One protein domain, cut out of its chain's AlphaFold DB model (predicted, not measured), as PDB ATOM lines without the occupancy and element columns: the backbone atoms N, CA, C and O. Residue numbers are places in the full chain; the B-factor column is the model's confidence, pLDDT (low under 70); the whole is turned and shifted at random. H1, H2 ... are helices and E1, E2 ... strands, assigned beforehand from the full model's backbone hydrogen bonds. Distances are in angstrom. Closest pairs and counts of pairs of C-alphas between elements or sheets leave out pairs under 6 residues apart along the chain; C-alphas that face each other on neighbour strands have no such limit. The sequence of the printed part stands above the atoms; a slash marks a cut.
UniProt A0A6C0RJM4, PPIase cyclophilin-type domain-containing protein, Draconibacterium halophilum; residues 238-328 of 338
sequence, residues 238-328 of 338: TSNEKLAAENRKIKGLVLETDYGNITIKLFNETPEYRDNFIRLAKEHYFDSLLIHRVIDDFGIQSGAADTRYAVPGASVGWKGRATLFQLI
ATOM      1  N   THR A 238     550.961 298.145 385.804       60.53
ATOM      2  CA  THR A 238     552.389 297.791 385.789       60.53
ATOM      3  C   THR A 238     553.224 299.013 386.155       60.53
ATOM      4  O   THR A 238     552.957 300.125 385.692       60.53
ATOM      5  N   SER A 239     554.237 298.815 386.999       57.16
ATOM      6  CA  SER A 239     555.189 299.844 387.413       57.16
ATOM      7  C   SER A 239     555.945 300.396 386.203       57.16
ATOM      8  O   SER A 239     556.867 299.769 385.684       57.16
ATOM      9  N   ASN A 240     555.557 301.580 385.739       70.44
ATOM     10  CA  ASN A 240     556.318 302.321 384.744       70.44
ATOM     11  C   ASN A 240     557.422 303.106 385.469       70.44
ATOM     12  O   ASN A 240     557.128 304.062 386.186       70.44
ATOM     13  N   GLU A 241     558.686 302.715 385.300       78.19
ATOM     14  CA  GLU A 241     559.830 303.338 385.985       78.19
ATOM     15  C   GLU A 241     559.933 304.848 385.707       78.19
ATOM     16  O   GLU A 241     560.259 305.630 386.603       78.19
ATOM     17  N   LYS A 242     559.553 305.287 384.499       79.44
ATOM     18  CA  LYS A 242     559.492 306.711 384.144       79.44
ATOM     19  C   LYS A 242     558.441 307.453 384.975       79.44
ATOM     20  O   LYS A 242     558.730 308.519 385.514       79.44
ATOM     21  N   LEU A 243     557.252 306.868 385.132       80.44
ATOM     22  CA  LEU A 243     556.184 307.427 385.970       80.44
ATOM     23  C   LEU A 243     556.597 307.451 387.449       80.44
ATOM     24  O   LEU A 243     556.371 308.442 388.138       80.44
ATOM     25  N   ALA A 244     557.259 306.393 387.923       83.12
ATOM     26  CA  ALA A 244     557.775 306.325 389.285       83.12
ATOM     27  C   ALA A 244     558.831 307.413 389.550       83.12
ATOM     28  O   ALA A 244     558.838 308.030 390.617       83.12
ATOM     29  N   ALA A 245     559.707 307.694 388.578       85.81
ATOM     30  CA  ALA A 245     560.696 308.766 388.670       85.81
ATOM     31  C   ALA A 245     560.055 310.164 388.719       85.81
ATOM     32  O   ALA A 245     560.518 311.025 389.469       85.81
ATOM     33  N   GLU A 246     558.978 310.394 387.963       87.06
ATOM     34  CA  GLU A 246     558.199 311.637 388.030       87.06
ATOM     35  C   GLU A 246     557.486 311.785 389.380       87.06
ATOM     36  O   GLU A 246     557.590 312.829 390.026       87.06
ATOM     37  N   ASN A 247     556.839 310.721 389.856       88.38
ATOM     38  CA  ASN A 247     556.098 310.728 391.112       88.38
ATOM     39  C   ASN A 247     556.988 310.930 392.351       88.38
ATOM     40  O   ASN A 247     556.528 311.524 393.322       88.38
ATOM     41  N   ARG A 248     558.274 310.537 392.318       88.06
ATOM     42  CA  ARG A 248     559.254 310.831 393.393       88.06
ATOM     43  C   ARG A 248     559.399 312.328 393.702       88.06
ATOM     44  O   ARG A 248     559.878 312.675 394.781       88.06
ATOM     45  N   LYS A 249     559.030 313.208 392.762       91.06
ATOM     46  CA  LYS A 249     559.076 314.670 392.926       91.06
ATOM     47  C   LYS A 249     557.862 315.222 393.686       91.06
ATOM     48  O   LYS A 249     557.915 316.357 394.157       91.06
ATOM     49  N   ILE A 250     556.783 314.445 393.813       87.44
ATOM     50  CA  ILE A 250     555.549 314.849 394.493       87.44
ATOM     51  C   ILE A 250     555.720 314.608 395.996       87.44
ATOM     52  O   ILE A 250     555.776 313.469 396.451       87.44
ATOM     53  N   LYS A 251     555.812 315.695 396.772       84.75
ATOM     54  CA  LYS A 251     556.070 315.647 398.225       84.75
ATOM     55  C   LYS A 251     554.824 315.357 399.066       84.75
ATOM     56  O   LYS A 251     554.941 314.912 400.205       84.75
ATOM     57  N   GLY A 252     553.644 315.644 398.529       84.81
ATOM     58  CA  GLY A 252     552.388 315.532 399.252       84.81
ATOM     59  C   GLY A 252     551.182 315.881 398.393       84.81
ATOM     60  O   GLY A 252     551.332 316.360 397.268       84.81
ATOM     61  N   LEU A 253     549.999 315.622 398.937       86.69
ATOM     62  CA  LEU A 253     548.694 315.910 398.349       86.69
ATOM     63  C   LEU A 253     547.827 316.621 399.390       86.69
ATOM     64  O   LEU A 253     548.016 316.427 400.590       86.69
ATOM     65  N   VAL A 254     546.879 317.430 398.932       89.38
ATOM     66  CA  VAL A 254     545.871 318.052 399.795       89.38
ATOM     67  C   VAL A 254     544.562 317.305 399.596       89.38
ATOM     68  O   VAL A 254     544.128 317.109 398.464       89.38
ATOM     69  N   LEU A 255     543.966 316.864 400.698       86.25
ATOM     70  CA  LEU A 255     542.616 316.328 400.735       86.25
ATOM     71  C   LEU A 255     541.686 317.435 401.229       86.25
ATOM     72  O   LEU A 255     541.787 317.863 402.379       86.25
ATOM     73  N   GLU A 256     540.804 317.897 400.351       89.75
ATOM     74  CA  GLU A 256     539.772 318.874 400.687       89.75
ATOM     75  C   GLU A 256     538.585 318.156 401.336       89.75
ATOM     76  O   GLU A 256     538.120 317.126 400.841       89.75
ATOM     77  N   THR A 257     538.118 318.674 402.470       88.06
ATOM     78  CA  THR A 257     536.971 318.119 403.199       88.06
ATOM     79  C   THR A 257     536.062 319.237 403.691       88.06
ATOM     80  O   THR A 257     536.494 320.382 403.824       88.06
ATOM     81  N   ASP A 258     534.824 318.892 404.047       88.69
ATOM     82  CA  ASP A 258     533.856 319.839 404.619       88.69
ATOM     83  C   ASP A 258     534.309 320.436 405.968       88.69
ATOM     84  O   ASP A 258     533.795 321.469 406.393       88.69
ATOM     85  N   TYR A 259     535.277 319.801 406.639       86.31
ATOM     86  CA  TYR A 259     535.833 320.219 407.933       86.31
ATOM     87  C   TYR A 259     537.217 320.876 407.808       86.31
ATOM     88  O   TYR A 259     537.872 321.132 408.816       86.31
ATOM     89  N   GLY A 260     537.674 321.139 406.581       87.88
ATOM     90  CA  GLY A 260     538.968 321.752 406.299       87.88
ATOM     91  C   GLY A 260     539.922 320.845 405.528       87.88
ATOM     92  O   GLY A 260     539.639 319.684 405.223       87.88
ATOM     93  N   ASN A 261     541.078 321.405 405.183       89.00
ATOM     94  CA  ASN A 261     542.055 320.743 404.328       89.00
ATOM     95  C   ASN A 261     543.036 319.906 405.148       89.00
ATOM     96  O   ASN A 261     543.633 320.386 406.111       89.00
ATOM     97  N   ILE A 262     543.272 318.673 404.706       85.12
ATOM     98  CA  ILE A 262     544.257 317.765 405.294       85.12
ATOM     99  C   ILE A 262     545.438 317.655 404.332       85.12
ATOM    100  O   ILE A 262     545.283 317.246 403.182       85.12
ATOM    101  N   THR A 263     546.641 317.998 404.795       85.38
ATOM    102  CA  THR A 263     547.861 317.812 403.996       85.38
ATOM    103  C   THR A 263     548.445 316.430 404.263       85.38
ATOM    104  O   THR A 263     548.797 316.094 405.390       85.38
ATOM    105  N   ILE A 264     548.575 315.631 403.207       83.38
ATOM    106  CA  ILE A 264     549.120 314.275 403.240       83.38
ATOM    107  C   ILE A 264     550.540 314.318 402.683       83.38
ATOM    108  O   ILE A 264     550.746 314.677 401.524       83.38
ATOM    109  N   LYS A 265     551.526 313.921 403.485       84.50
ATOM    110  CA  LYS A 265     552.914 313.772 403.036       84.50
ATOM    111  C   LYS A 265     553.118 312.402 402.395       84.50
ATOM    112  O   LYS A 265     552.658 311.393 402.922       84.50
ATOM    113  N   LEU A 266     553.832 312.368 401.272       83.00
ATOM    114  CA  LEU A 266     554.177 311.130 400.581       83.00
ATOM    115  C   LEU A 266     555.650 310.779 400.787       83.00
ATOM    116  O   LEU A 266     556.531 311.625 400.640       83.00
ATOM    117  N   PHE A 267     555.896 309.511 401.103       80.81
ATOM    118  CA  PHE A 267     557.218 308.950 401.359       80.81
ATOM    119  C   PHE A 267     557.712 308.168 400.135       80.81
ATOM    120  O   PHE A 267     556.948 307.460 399.472       80.81
ATOM    121  N   ASN A 268     558.996 308.314 399.806       85.50
ATOM    122  CA  ASN A 268     559.607 307.656 398.644       85.50
ATOM    123  C   ASN A 268     560.048 306.215 398.948       85.50
ATOM    124  O   ASN A 268     560.313 305.455 398.019       85.50
ATOM    125  N   GLU A 269     560.067 305.857 400.229       84.56
ATOM    126  CA  GLU A 269     560.344 304.544 400.808       84.56
ATOM    127  C   GLU A 269     559.247 303.524 400.462       84.56
ATOM    128  O   GLU A 269     559.505 302.324 400.416       84.56
ATOM    129  N   THR A 270     558.034 303.998 400.150       80.94
ATOM    130  CA  THR A 270     556.886 303.177 399.739       80.94
ATOM    131  C   THR A 270     556.454 303.518 398.304       80.94
ATOM    132  O   THR A 270     555.371 304.081 398.103       80.94
ATOM    133  N   PRO A 271     557.282 303.227 397.281       80.94
ATOM    134  CA  PRO A 271     557.072 303.718 395.917       80.94
ATOM    135  C   PRO A 271     555.768 303.210 395.296       80.94
ATOM    136  O   PRO A 271     555.047 303.994 394.687       80.94
ATOM    137  N   GLU A 272     555.418 301.939 395.508       79.81
ATOM    138  CA  GLU A 272     554.181 301.359 394.970       79.81
ATOM    139  C   GLU A 272     552.931 302.024 395.558       79.81
ATOM    140  O   GLU A 272     552.026 302.411 394.817       79.81
ATOM    141  N   TYR A 273     552.894 302.230 396.878       77.75
ATOM    142  CA  TYR A 273     551.778 302.901 397.551       77.75
ATOM    143  C   TYR A 273     551.662 304.365 397.135       77.75
ATOM    144  O   TYR A 273     550.563 304.824 396.821       77.75
ATOM    145  N   ARG A 274     552.790 305.085 397.079       84.25
ATOM    146  CA  ARG A 274     552.850 306.473 396.611       84.25
ATOM    147  C   ARG A 274     552.295 306.588 395.193       84.25
ATOM    148  O   ARG A 274     551.416 307.410 394.944       84.25
ATOM    149  N   ASP A 275     552.802 305.773 394.273       83.88
ATOM    150  CA  ASP A 275     552.447 305.853 392.856       83.88
ATOM    151  C   ASP A 275     550.995 305.453 392.623       83.88
ATOM    152  O   ASP A 275     550.283 306.112 391.864       83.88
ATOM    153  N   ASN A 276     550.524 304.429 393.338       81.44
ATOM    154  CA  ASN A 276     549.121 304.047 393.346       81.44
ATOM    155  C   ASN A 276     548.225 305.177 393.875       81.44
ATOM    156  O   ASN A 276     547.193 305.462 393.274       81.44
ATOM    157  N   PHE A 277     548.621 305.851 394.958       82.38
ATOM    158  CA  PHE A 277     547.839 306.937 395.544       82.38
ATOM    159  C   PHE A 277     547.770 308.164 394.637       82.38
ATOM    160  O   PHE A 277     546.679 308.661 394.370       82.38
ATOM    161  N   ILE A 278     548.908 308.604 394.093       86.06
ATOM    162  CA  ILE A 278     548.964 309.710 393.126       86.06
ATOM    163  C   ILE A 278     548.110 309.385 391.900       86.06
ATOM    164  O   ILE A 278     547.377 310.245 391.416       86.06
ATOM    165  N   ARG A 279     548.184 308.147 391.400       83.94
ATOM    166  CA  ARG A 279     547.370 307.701 390.269       83.94
ATOM    167  C   ARG A 279     545.879 307.781 390.593       83.94
ATOM    168  O   ARG A 279     545.139 308.383 389.830       83.94
ATOM    169  N   LEU A 280     545.441 307.234 391.728       84.31
ATOM    170  CA  LEU A 280     544.035 307.285 392.147       84.31
ATOM    171  C   LEU A 280     543.542 308.721 392.391       84.31
ATOM    172  O   LEU A 280     542.407 309.033 392.043       84.31
ATOM    173  N   ALA A 281     544.391 309.601 392.927       86.31
ATOM    174  CA  ALA A 281     544.076 311.019 393.088       86.31
ATOM    175  C   ALA A 281     543.878 311.717 391.731       86.31
ATOM    176  O   ALA A 281     542.883 312.405 391.541       86.31
ATOM    177  N   LYS A 282     544.767 311.474 390.756       84.50
ATOM    178  CA  LYS A 282     544.613 311.973 389.374       84.50
ATOM    179  C   LYS A 282     543.370 311.410 388.674       84.50
ATOM    180  O   LYS A 282     542.794 312.075 387.826       84.50
ATOM    181  N   GLU A 283     542.961 310.191 389.027       81.00
ATOM    182  CA  GLU A 283     541.731 309.546 388.546       81.00
ATOM    183  C   GLU A 283     540.460 310.033 389.279       81.00
ATOM    184  O   GLU A 283     539.395 309.458 389.064       81.00
ATOM    185  N   HIS A 284     540.543 311.043 390.161       83.00
ATOM    186  CA  HIS A 284     539.407 311.547 390.953       83.00
ATOM    187  C   HIS A 284     538.710 310.465 391.800       83.00
ATOM    188  O   HIS A 284     537.526 310.545 392.138       83.00
ATOM    189  N   TYR A 285     539.445 309.409 392.167       83.62
ATOM    190  CA  TYR A 285     538.886 308.260 392.875       83.62
ATOM    191  C   TYR A 285     538.379 308.624 394.278       83.62
ATOM    192  O   TYR A 285     537.397 308.036 394.741       83.62
ATOM    193  N   PHE A 286     539.041 309.567 394.955       84.25
ATOM    194  CA  PHE A 286     538.738 309.947 396.341       84.25
ATOM    195  C   PHE A 286     537.636 311.003 396.473       84.25
ATOM    196  O   PHE A 286     537.108 311.182 397.568       84.25
ATOM    197  N   ASP A 287     537.257 311.657 395.377       85.62
ATOM    198  CA  ASP A 287     536.265 312.730 395.380       85.62
ATOM    199  C   ASP A 287     534.933 312.209 395.927       85.62
ATOM    200  O   ASP A 287     534.484 311.137 395.528       85.62
ATOM    201  N   SER A 288     534.283 312.951 396.825       87.19
ATOM    202  CA  SER A 288     532.993 312.564 397.428       87.19
ATOM    203  C   SER A 288     532.997 311.213 398.171       87.19
ATOM    204  O   SER A 288     531.951 310.570 398.272       87.19
ATOM    205  N   LEU A 289     534.149 310.747 398.671       88.06
ATOM    206  CA  LEU A 289     534.216 309.603 399.589       88.06
ATOM    207  C   LEU A 289     534.132 310.051 401.051       88.06
ATOM    208  O   LEU A 289     534.593 311.130 401.411       88.06
ATOM    209  N   LEU A 290     533.581 309.187 401.906       86.81
ATOM    210  CA  LEU A 290     533.451 309.469 403.336       86.81
ATOM    211  C   LEU A 290     534.670 308.969 404.115       86.81
ATOM    212  O   LEU A 290     535.111 307.822 403.963       86.81
ATOM    213  N   ILE A 291     535.129 309.800 405.049       85.19
ATOM    214  CA  ILE A 291     535.904 309.333 406.197       85.19
ATOM    215  C   ILE A 291     534.920 308.610 407.119       85.19
ATOM    216  O   ILE A 291     533.999 309.217 407.656       85.19
ATOM    217  N   HIS A 292     535.083 307.297 407.263       77.75
ATOM    218  CA  HIS A 292     534.127 306.447 407.984       77.75
ATOM    219  C   HIS A 292     534.671 305.944 409.324       77.75
ATOM    220  O   HIS A 292     533.952 305.280 410.072       77.75
ATOM    221  N   ARG A 293     535.933 306.257 409.643       80.31
ATOM    222  CA  ARG A 293     536.498 306.047 410.975       80.31
ATOM    223  C   ARG A 293     537.647 307.008 411.252       80.31
ATOM    224  O   ARG A 293     538.541 307.153 410.424       80.31
ATOM    225  N   VAL A 294     537.643 307.589 412.444       82.12
ATOM    226  CA  VAL A 294     538.768 308.326 413.028       82.12
ATOM    227  C   VAL A 294     539.008 307.708 414.400       82.12
ATOM    228  O   VAL A 294     538.066 307.585 415.180       82.12
ATOM    229  N   ILE A 295     540.224 307.226 414.645       79.81
ATOM    230  CA  ILE A 295     540.642 306.720 415.953       79.81
ATOM    231  C   ILE A 295     541.844 307.551 416.381       79.81
ATOM    232  O   ILE A 295     542.884 307.521 415.712       79.81
ATOM    233  N   ASP A 296     541.683 308.261 417.493       78.19
ATOM    234  CA  ASP A 296     542.744 309.053 418.109       78.19
ATOM    235  C   ASP A 296     543.975 308.174 418.375       78.19
ATOM    236  O   ASP A 296     543.854 307.005 418.750       78.19
ATOM    237  N   ASP A 297     545.161 308.719 418.101       76.62
ATOM    238  CA  ASP A 297     546.461 308.044 418.237       76.62
ATOM    239  C   ASP A 297     546.656 306.754 417.422       76.62
ATOM    240  O   ASP A 297     547.614 306.007 417.635       76.62
ATOM    241  N   PHE A 298     545.786 306.486 416.445       72.88
ATOM    242  CA  PHE A 298     545.876 305.281 415.619       72.88
ATOM    243  C   PHE A 298     545.757 305.556 414.121       72.88
ATOM    244  O   PHE A 298     546.560 305.042 413.339       72.88
ATOM    245  N   GLY A 299     544.772 306.350 413.698       71.00
ATOM    246  CA  GLY A 299     544.668 306.760 412.301       71.00
ATOM    247  C   GLY A 299     543.257 307.026 411.793       71.00
ATOM    248  O   GLY A 299     542.253 306.886 412.493       71.00
ATOM    249  N   ILE A 300     543.206 307.393 410.513       79.25
ATOM    250  CA  ILE A 300     541.991 307.757 409.783       79.25
ATOM    251  C   ILE A 300     541.728 306.699 408.707       79.25
ATOM    252  O   ILE A 300     542.635 306.323 407.963       79.25
ATOM    253  N   GLN A 301     540.483 306.224 408.604       78.25
ATOM    254  CA  GLN A 301     540.058 305.289 407.561       78.25
ATOM    255  C   GLN A 301     539.139 305.965 406.542       78.25
ATOM    256  O   GLN A 301     538.089 306.522 406.876       78.25
ATOM    257  N   SER A 302     539.541 305.884 405.274       81.62
ATOM    258  CA  SER A 302     538.824 306.445 404.124       81.62
ATOM    259  C   SER A 302     539.092 305.602 402.865       81.62
ATOM    260  O   SER A 302     539.624 304.501 402.957       81.62
ATOM    261  N   GLY A 303     538.687 306.068 401.682       76.94
ATOM    262  CA  GLY A 303     539.024 305.438 400.396       76.94
ATOM    263  C   GLY A 303     538.132 304.265 399.971       76.94
ATOM    264  O   GLY A 303     538.343 303.690 398.898       76.94
ATOM    265  N   ALA A 304     537.119 303.920 400.770       81.81
ATOM    266  CA  ALA A 304     536.160 302.874 400.438       81.81
ATOM    267  C   ALA A 304     535.113 303.400 399.439       81.81
ATOM    268  O   ALA A 304     534.348 304.317 399.736       81.81
ATOM    269  N   ALA A 305     535.074 302.822 398.238       82.19
ATOM    270  CA  ALA A 305     534.238 303.274 397.126       82.19
ATOM    271  C   ALA A 305     532.731 303.099 397.378       82.19
ATOM    272  O   ALA A 305     531.923 303.740 396.709       82.19
ATOM    273  N   ASP A 306     532.337 302.254 398.334       82.44
ATOM    274  CA  ASP A 306     530.941 302.099 398.749       82.44
ATOM    275  C   ASP A 306     530.398 303.268 399.573       82.44
ATOM    276  O   ASP A 306     529.181 303.396 399.706       82.44
ATOM    277  N   THR A 307     531.273 304.157 400.050       85.56
ATOM    278  CA  THR A 307     530.875 305.365 400.784       85.56
ATOM    279  C   THR A 307     530.292 306.458 399.888       85.56
ATOM    280  O   THR A 307     529.462 307.233 400.354       85.56
ATOM    281  N   ARG A 308     530.639 306.486 398.593       86.38
ATOM    282  CA  ARG A 308     530.267 307.554 397.641       86.38
ATOM    283  C   ARG A 308     528.765 307.831 397.557       86.38
ATOM    284  O   ARG A 308     528.337 308.954 397.321       86.38
ATOM    285  N   TYR A 309     527.962 306.780 397.696       85.38
ATOM    286  CA  TYR A 309     526.500 306.844 397.606       85.38
ATOM    287  C   TYR A 309     525.827 306.315 398.874       85.38
ATOM    288  O   TYR A 309     524.682 305.852 398.828       85.38
ATOM    289  N   ALA A 310     526.561 306.287 399.985       84.12
ATOM    290  CA  ALA A 310     526.049 305.783 401.242       84.12
ATOM    291  C   ALA A 310     524.948 306.701 401.775       84.12
ATOM    292  O   ALA A 310     525.090 307.921 401.813       84.12
ATOM    293  N   VAL A 311     523.839 306.093 402.184       83.69
ATOM    294  CA  VAL A 311     522.793 306.788 402.935       83.69
ATOM    295  C   VAL A 311     523.148 306.777 404.425       83.69
ATOM    296  O   VAL A 311     523.881 305.880 404.858       83.69
ATOM    297  N   PRO A 312     522.629 307.719 405.232       82.56
ATOM    298  CA  PRO A 312     522.835 307.701 406.677       82.56
ATOM    299  C   PRO A 312     522.494 306.333 407.287       82.56
ATOM    300  O   PRO A 312     521.448 305.756 406.993       82.56
ATOM    301  N   GLY A 313     523.400 305.799 408.109       80.69
ATOM    302  CA  GLY A 313     523.252 304.487 408.749       80.69
ATOM    303  C   GLY A 313     523.603 303.274 407.876       80.69
ATOM    304  O   GLY A 313     523.509 302.144 408.355       80.69
ATOM    305  N   ALA A 314     524.026 303.460 406.619       80.62
ATOM    306  CA  ALA A 314     524.502 302.356 405.789       80.62
ATOM    307  C   ALA A 314     525.823 301.772 406.322       80.62
ATOM    308  O   ALA A 314     526.737 302.505 406.700       80.62
ATOM    309  N   SER A 315     525.953 300.443 406.288       80.56
ATOM    310  CA  SER A 315     527.247 299.789 406.505       80.56
ATOM    311  C   SER A 315     528.134 299.991 405.274       80.56
ATOM    312  O   SER A 315     527.743 299.639 404.160       80.56
ATOM    313  N   VAL A 316     529.315 300.565 405.487       82.62
ATOM    314  CA  VAL A 316     530.288 300.957 404.453       82.62
ATOM    315  C   VAL A 316     531.695 300.518 404.855       82.62
ATOM    316  O   VAL A 316     531.904 300.114 405.999       82.62
ATOM    317  N   GLY A 317     532.659 300.621 403.938       75.06
ATOM    318  CA  GLY A 317     534.059 300.271 404.200       75.06
ATOM    319  C   GLY A 317     534.515 298.972 403.536       75.06
ATOM    320  O   GLY A 317     535.602 298.488 403.836       75.06
ATOM    321  N   TRP A 318     533.709 298.384 402.643       70.50
ATOM    322  CA  TRP A 318     533.917 297.017 402.142       70.50
ATOM    323  C   TRP A 318     534.297 296.949 400.660       70.50
ATOM    324  O   TRP A 318     534.625 295.872 400.157       70.50
ATOM    325  N   LYS A 319     534.220 298.066 399.924       69.44
ATOM    326  CA  LYS A 319     534.429 298.090 398.469       69.44
ATOM    327  C   LYS A 319     535.622 298.938 398.049       69.44
ATOM    328  O   LYS A 319     535.667 300.132 398.313       69.44
ATOM    329  N   GLY A 320     536.513 298.331 397.271       58.88
ATOM    330  CA  GLY A 320     537.666 298.982 396.650       58.88
ATOM    331  C   GLY A 320     538.805 297.983 396.444       58.88
ATOM    332  O   GLY A 320     538.957 297.054 397.228       58.88
ATOM    333  N   ARG A 321     539.579 298.141 395.360       46.78
ATOM    334  CA  ARG A 321     540.868 297.436 395.161       46.78
ATOM    335  C   ARG A 321     542.061 298.234 395.681       46.78
ATOM    336  O   ARG A 321     543.161 297.701 395.769       46.78
ATOM    337  N   ALA A 322     541.847 299.501 396.021       39.53
ATOM    338  CA  ALA A 322     542.806 300.229 396.819       39.53
ATOM    339  C   ALA A 322     542.737 299.611 398.211       39.53
ATOM    340  O   ALA A 322     541.687 299.676 398.846       39.53
ATOM    341  N   THR A 323     543.809 298.918 398.597       38.88
ATOM    342  CA  THR A 323     544.404 299.011 399.933       38.88
ATOM    343  C   THR A 323     543.461 299.655 400.930       38.88
ATOM    344  O   THR A 323     543.195 300.850 400.788       38.88
ATOM    345  N   LEU A 324     542.979 298.881 401.909       35.59
ATOM    346  CA  LEU A 324     542.456 299.420 403.159       35.59
ATOM    347  C   LEU A 324     543.276 300.676 403.459       35.59
ATOM    348  O   LEU A 324     544.474 300.571 403.732       35.59
ATOM    349  N   PHE A 325     542.687 301.856 403.255       44.75
ATOM    350  CA  PHE A 325     543.347 303.110 403.567       44.75
ATOM    351  C   PHE A 325     543.236 303.194 405.078       44.75
ATOM    352  O   PHE A 325     542.434 303.931 405.631       44.75
ATOM    353  N   GLN A 326     544.014 302.349 405.752       38.97
ATOM    354  CA  GLN A 326     544.554 302.673 407.041       38.97
ATOM    355  C   GLN A 326     545.535 303.789 406.707       38.97
ATOM    356  O   GLN A 326     546.706 303.545 406.418       38.97
ATOM    357  N   LEU A 327     545.036 305.023 406.643       43.56
ATOM    358  CA  LEU A 327     545.914 306.160 406.785       43.56
ATOM    359  C   LEU A 327     546.369 306.055 408.247       43.56
ATOM    360  O   LEU A 327     545.790 306.665 409.144       43.56
ATOM    361  N   ILE A 328     547.371 305.203 408.505       39.09
ATOM    362  CA  ILE A 328     548.248 305.369 409.655       39.09
ATOM    363  C   ILE A 328     549.020 306.630 409.295       39.09
ATOM    364  O   ILE A 328     550.139 306.595 408.784       39.09
TER     365      ILE A 328
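This is residues 238 to 328 of the 338 residues of the protein "PPIase cyclophilin-type domain-containing protein" of Draconibacterium halophilum (UniProt A0A6C0RJM4). An elongated body has two small, separate sheets: at one end the hairpin E1 and E2 with helix H2 near E1 and the shorter helix H1 set steeply to H2, and beyond them the three-stranded sheet E3 E4 E5. A long loop, residues 303 to 324, reaches to the end far from H1 and folds back to E5. The printed part has 91 residues, in the order H1 E1 E2 H2 E3 E4 E5, both sheets being antiparallel. The class is mixed, helices and strands, with 37 residues in named elements, under half. The whole is compact, with a radius of gyration of the C-alphas of 13.9 A, and spans 44 by 27 by 21 A.

H1, residues 241 to 247, begins with C-alpha 241 at (559.830, 303.338, 385.985) and is 9.7 A long. E1 is residues 252 to 255, 9.9 A, and E2 residues 262 to 265, 9.8 A. H2, residues 271 to 282, is 16.3 A long. E3 is residues 293 to 295, 6.5 A, and E4 residues 299 to 302, 10.1 A. E5, residues 325 to 327, 5.1 A, ends with C-alpha 327 at (545.914, 306.160, 406.785).

H1 and H2 touch, closest at the C-alphas of Asn 247 and Asp 275, 6.3 A, at a steep tilt of 65 degrees, the same way. In both helices every O i to N i+4 pair is within hydrogen-bond range. H2 and E1 are near each other, with 7 pairs of C-alphas within 10 A. The hairpin E1 and E2 has N 255 and O 262 within hydrogen-bond range, 2.8 A. E3, E4 and E5 form a meander, each strand the antiparallel neighbour of the one before, with N 301 and O 293 at 2.8 A and N 300 and O 327 at 3.0 A. E2 and E4 are apart.

The C-alphas of Lys 242 and Gly 313 are the two farthest apart, 43.9 A. The printed part has no cut. The link E4 to E5, 22 residues, is long. Residues 238 to 239 and 319 to 328 have pLDDT under 70.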